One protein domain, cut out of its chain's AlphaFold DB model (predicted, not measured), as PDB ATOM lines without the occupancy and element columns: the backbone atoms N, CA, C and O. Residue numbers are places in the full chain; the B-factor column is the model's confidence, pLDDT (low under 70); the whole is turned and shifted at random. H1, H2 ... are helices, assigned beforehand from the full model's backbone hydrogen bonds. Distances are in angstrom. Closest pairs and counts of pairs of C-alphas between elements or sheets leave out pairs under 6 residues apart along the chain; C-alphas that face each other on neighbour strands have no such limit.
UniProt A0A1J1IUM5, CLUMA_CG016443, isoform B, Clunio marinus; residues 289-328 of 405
ATOM      1  N   ALA A 289     100.017 108.005 -19.355       89.81
ATOM      2  CA  ALA A 289     100.287 106.758 -18.658       89.81
ATOM      3  C   ALA A 289     100.650 105.616 -19.620       89.81
ATOM      4  O   ALA A 289     101.514 104.806 -19.279       89.81
ATOM      5  N   GLU A 290     100.055 105.563 -20.818       87.88
ATOM      6  CA  GLU A 290     100.391 104.536 -21.810       87.88
ATOM      7  C   GLU A 290     101.804 104.761 -22.363       87.88
ATOM      8  O   GLU A 290     102.633 103.849 -22.319       87.88
ATOM      9  N   ALA A 291     102.139 105.990 -22.766       87.88
ATOM     10  CA  ALA A 291     103.488 106.363 -23.189       87.88
ATOM     11  C   ALA A 291     104.554 106.107 -22.107       87.88
ATOM     12  O   ALA A 291     105.638 105.616 -22.427       87.88
ATOM     13  N   ILE A 292     104.279 106.390 -20.825       90.19
ATOM     14  CA  ILE A 292     105.197 106.057 -19.717       90.19
ATOM     15  C   ILE A 292     105.423 104.546 -19.643       90.19
ATOM     16  O   ILE A 292     106.570 104.103 -19.574       90.19
ATOM     17  N   LEU A 293     104.348 103.754 -19.650       88.38
ATOM     18  CA  LEU A 293     104.430 102.300 -19.526       88.38
ATOM     19  C   LEU A 293     105.194 101.684 -20.704       88.38
ATOM     20  O   LEU A 293     106.129 100.919 -20.472       88.38
ATOM     21  N   VAL A 294     104.896 102.092 -21.941       86.12
ATOM     22  CA  VAL A 294     105.618 101.652 -23.147       86.12
ATOM     23  C   VAL A 294     107.106 102.015 -23.070       86.12
ATOM     24  O   VAL A 294     107.949 101.149 -23.303       86.12
ATOM     25  N   ASN A 295     107.450 103.242 -22.662       86.25
ATOM     26  CA  ASN A 295     108.846 103.677 -22.496       86.25
ATOM     27  C   ASN A 295     109.597 102.922 -21.381       86.25
ATOM     28  O   ASN A 295     110.819 102.799 -21.435       86.25
ATOM     29  N   LEU A 296     108.882 102.389 -20.386       87.88
ATOM     30  CA  LEU A 296     109.418 101.505 -19.344       87.88
ATOM     31  C   LEU A 296     109.460 100.017 -19.764       87.88
ATOM     32  O   LEU A 296     109.858  99.170 -18.966       87.88
ATOM     33  N   GLY A 297     109.062  99.685 -20.998       79.69
ATOM     34  CA  GLY A 297     109.015  98.317 -21.531       79.69
ATOM     35  C   GLY A 297     107.712  97.554 -21.250       79.69
ATOM     36  O   GLY A 297     107.592  96.386 -21.621       79.69
ATOM     37  N   PHE A 298     106.716  98.188 -20.629       80.12
ATOM     38  CA  PHE A 298     105.402  97.614 -20.342       80.12
ATOM     39  C   PHE A 298     104.404  97.928 -21.468       80.12
ATOM     40  O   PHE A 298     103.567  98.817 -21.351       80.12
ATOM     41  N   GLY A 299     104.466  97.174 -22.568       72.62
ATOM     42  CA  GLY A 299     103.515  97.318 -23.675       72.62
ATOM     43  C   GLY A 299     103.666  96.256 -24.768       72.62
ATOM     44  O   GLY A 299     104.401  95.275 -24.604       72.62
ATOM     45  N   PRO A 300     102.947  96.385 -25.894       70.88
ATOM     46  CA  PRO A 300     103.351  95.790 -27.164       70.88
ATOM     47  C   PRO A 300     104.585  96.540 -27.684       70.88
ATOM     48  O   PRO A 300     104.524  97.746 -27.918       70.88
ATOM     49  N   VAL A 301     105.706  95.840 -27.871       68.75
ATOM     50  CA  VAL A 301     106.819  96.386 -28.664       68.75
ATOM     51  C   VAL A 301     106.391  96.355 -30.137       68.75
ATOM     52  O   VAL A 301     105.661  95.453 -30.547       68.75
ATOM     53  N   HIS A 302     106.765  97.392 -30.889       67.38
ATOM     54  CA  HIS A 302     106.152  97.804 -32.159       67.38
ATOM     55  C   HIS A 302     105.779  96.655 -33.121       67.38
ATOM     56  O   HIS A 302     106.604  96.178 -33.896       67.38
ATOM     57  N   GLY A 303     104.500  96.263 -33.114       66.00
ATOM     58  CA  GLY A 303     103.922  95.302 -34.061       66.00
ATOM     59  C   GLY A 303     104.135  93.818 -33.742       66.00
ATOM     60  O   GLY A 303     103.705  92.982 -34.532       66.00
ATOM     61  N   ASN A 304     104.759  93.462 -32.612       65.06
ATOM     62  CA  ASN A 304     104.935  92.064 -32.201       65.06
ATOM     63  C   ASN A 304     104.036  91.676 -31.010       65.06
ATOM     64  O   ASN A 304     104.443  91.708 -29.847       65.06
ATOM     65  N   ASP A 305     102.823  91.214 -31.325       70.75
ATOM     66  CA  ASP A 305     101.854  90.651 -30.366       70.75
ATOM     67  C   ASP A 305     102.251  89.266 -29.807       70.75
ATOM     68  O   ASP A 305     101.526  88.687 -28.996       70.75
ATOM     69  N   ASP A 306     103.409  88.728 -30.207       78.06
ATOM     70  CA  ASP A 306     103.962  87.498 -29.642       78.06
ATOM     71  C   ASP A 306     104.112  87.612 -28.116       78.06
ATOM     72  O   ASP A 306     104.838  88.460 -27.588       78.06
ATOM     73  N   VAL A 307     103.446  86.701 -27.408       80.94
ATOM     74  CA  VAL A 307     103.465  86.586 -25.946       80.94
ATOM     75  C   VAL A 307     104.888  86.377 -25.420       80.94
ATOM     76  O   VAL A 307     105.218  86.907 -24.358       80.94
ATOM     77  N   LEU A 308     105.753  85.665 -26.157       84.94
ATOM     78  CA  LEU A 308     107.136  85.428 -25.737       84.94
ATOM     79  C   LEU A 308     108.005  86.687 -25.834       84.94
ATOM     80  O   LEU A 308     108.910  86.846 -25.018       84.94
ATOM     81  N   SER A 309     107.713  87.622 -26.745       82.62
ATOM     82  CA  SER A 309     108.470  88.881 -26.888       82.62
ATOM     83  C   SER A 309     108.499  89.734 -25.607       82.62
ATOM     84  O   SER A 309     109.461  90.464 -25.365       82.62
ATOM     85  N   LYS A 310     107.480  89.591 -24.747       80.88
ATOM     86  CA  LYS A 310     107.354  90.259 -23.439       80.88
ATOM     87  C   LYS A 310     108.182  89.585 -22.335       80.88
ATOM     88  O   LYS A 310     108.345  90.149 -21.255       80.88
ATOM     89  N   ILE A 311     108.685  88.374 -22.575       84.38
ATOM     90  CA  ILE A 311     109.424  87.563 -21.606       84.38
ATOM     91  C   ILE A 311     110.930  87.735 -21.868       84.38
ATOM     92  O   ILE A 311     111.410  87.402 -22.954       84.38
ATOM     93  N   PRO A 312     111.738  88.202 -20.894       86.56
ATOM     94  CA  PRO A 312     113.176  88.351 -21.099       86.56
ATOM     95  C   PRO A 312     113.831  87.026 -21.512       86.56
ATOM     96  O   PRO A 312     113.688  86.022 -20.814       86.56
ATOM     97  N   LYS A 313     114.626  87.034 -22.597       86.06
ATOM     98  CA  LYS A 313     115.241  85.841 -23.236       86.06
ATOM     99  C   LYS A 313     115.960  84.870 -22.279       86.06
ATOM    100  O   LYS A 313     116.123  83.697 -22.593       86.06
ATOM    101  N   ARG A 314     116.375  85.332 -21.092       89.06
ATOM    102  CA  ARG A 314     116.952  84.504 -20.015       89.06
ATOM    103  C   ARG A 314     115.983  83.451 -19.453       89.06
ATOM    104  O   ARG A 314     116.468  82.436 -18.961       89.06
ATOM    105  N   PHE A 315     114.673  83.692 -19.522       85.88
ATOM    106  CA  PHE A 315     113.611  82.774 -19.092       85.88
ATOM    107  C   PHE A 315     113.070  81.904 -20.238       85.88
ATOM    108  O   PHE A 315     112.538  80.835 -19.975       85.88
ATOM    109  N   LEU A 316     113.281  82.306 -21.498       87.50
ATOM    110  CA  LEU A 316     112.973  81.513 -22.701       87.50
ATOM    111  C   LEU A 316     114.054  80.458 -23.019       87.50
ATOM    112  O   LEU A 316     114.203  80.022 -24.157       87.50
ATOM    113  N   LYS A 317     114.852  80.063 -22.021       88.12
ATOM    114  CA  LYS A 317     115.781  78.936 -22.155       88.12
ATOM    115  C   LYS A 317     114.992  77.625 -22.055       88.12
ATOM    116  O   LYS A 317     114.090  77.557 -21.220       88.12
ATOM    117  N   PRO A 318     115.345  76.577 -22.823       85.06
ATOM    118  CA  PRO A 318     114.689  75.279 -22.701       85.06
ATOM    119  C   PRO A 318     114.800  74.761 -21.263       85.06
ATOM    120  O   PRO A 318     115.885  74.762 -20.661       85.06
ATOM    121  N   SER A 319     113.661  74.354 -20.703       81.81
ATOM    122  CA  SER A 319     113.590  73.903 -19.317       81.81
ATOM    123  C   SER A 319     114.444  72.659 -19.103       81.81
ATOM    124  O   SER A 319     114.481  71.756 -19.934       81.81
ATOM    125  N   GLN A 320     115.093  72.591 -17.944       85.94
ATOM    126  CA  GLN A 320     115.773  71.378 -17.484       85.94
ATOM    127  C   GLN A 320     114.806  70.423 -16.753       85.94
ATOM    128  O   GLN A 320     115.186  69.318 -16.379       85.94
ATOM    129  N   VAL A 321     113.548  70.838 -16.540       84.44
ATOM    130  CA  VAL A 321     112.501  70.036 -15.892       84.44
ATOM    131  C   VAL A 321     111.701  69.277 -16.953       84.44
ATOM    132  O   VAL A 321     111.098  69.883 -17.839       84.44
ATOM    133  N   ARG A 322     111.665  67.943 -16.840       86.19
ATOM    134  CA  ARG A 322     110.959  67.050 -17.774       86.19
ATOM    135  C   ARG A 322     109.480  67.440 -17.907       86.19
ATOM    136  O   ARG A 322     108.756  67.441 -16.918       86.19
ATOM    137  N   GLY A 323     109.031  67.687 -19.138       83.56
ATOM    138  CA  GLY A 323     107.631  68.006 -19.451       83.56
ATOM    139  C   GLY A 323     107.265  69.493 -19.393       83.56
ATOM    140  O   GLY A 323     106.116  69.828 -19.657       83.56
ATOM    141  N   VAL A 324     108.217  70.385 -19.094       84.19
ATOM    142  CA  VAL A 324     108.026  71.840 -19.200       84.19
ATOM    143  C   VAL A 324     108.636  72.324 -20.516       84.19
ATOM    144  O   VAL A 324     109.851  72.304 -20.683       84.19
ATOM    145  N   ASP A 325     107.790  72.758 -21.443       89.62
ATOM    146  CA  ASP A 325     108.157  73.140 -22.810       89.62
ATOM    147  C   ASP A 325     107.425  74.430 -23.229       89.62
ATOM    148  O   ASP A 325     106.261  74.634 -22.868       89.62
ATOM    149  N   THR A 326     108.105  75.304 -23.977       88.25
ATOM    150  CA  THR A 326     107.579  76.604 -24.419       88.25
ATOM    151  C   THR A 326     106.462  76.460 -25.440       88.25
ATOM    152  O   THR A 326     105.476  77.192 -25.364       88.25
ATOM    153  N   ASP A 327     106.564  75.495 -26.352       89.00
ATOM    154  CA  ASP A 327     105.591  75.327 -27.436       89.00
ATOM    155  C   ASP A 327     104.301  74.701 -26.891       89.00
ATOM    156  O   ASP A 327     103.184  75.103 -27.229       89.00
ATOM    157  N   THR A 328     104.445  73.756 -25.962       89.44
ATOM    158  CA  THR A 328     103.348  73.182 -25.178       89.44
ATOM    159  C   THR A 328     102.679  74.238 -24.295       89.44
ATOM    160  O   THR A 328     101.448  74.299 -24.265       89.44
TER     161      THR A 328
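Overview. This is residues 289 to 328 of the 405 residues of the protein "CLUMA_CG016443, isoform B" of Clunio marinus (UniProt A0A1J1IUM5). There is little regular structure here: a winding rod of mostly unnamed chain, with H1 at one end, the very short H2 along the way, and residues 319 to 324 sticking out at the other end. The printed part has 40 residues with two named helices, H1 then H2, and no named strand; its class is all helix, though 11 residues are in named elements. It is only just loose, close to extended, with a radius of gyration of the C-alphas of 13.4 A and spans of 41 by 16 by 12 A.

Along the chain. Find C-alpha 289 at (100.287, 106.758, -18.658); from there H1, residues 289 to 295, runs 9.9 A. H2, residues 307 to 310, runs 5.9 A and ends at C-alpha 310, at (107.354, 90.259, -23.439).

Arrangement. H1 and H2 are apart. In H1 every O i to N i+4 pair is within hydrogen-bond range; H2, with four residues, is too short for such a pair.

Size, cuts and confidence. Look at Ala 289 and Arg 322: their C-alphas, the two farthest apart, are 41.1 A from each other. The link from H1 to H2 is long, with 11 residues, and residues 311 to 328 hold no named element. The printed part has no cut. Confidence is low, with pLDDT under 70, at residues 301 to 304.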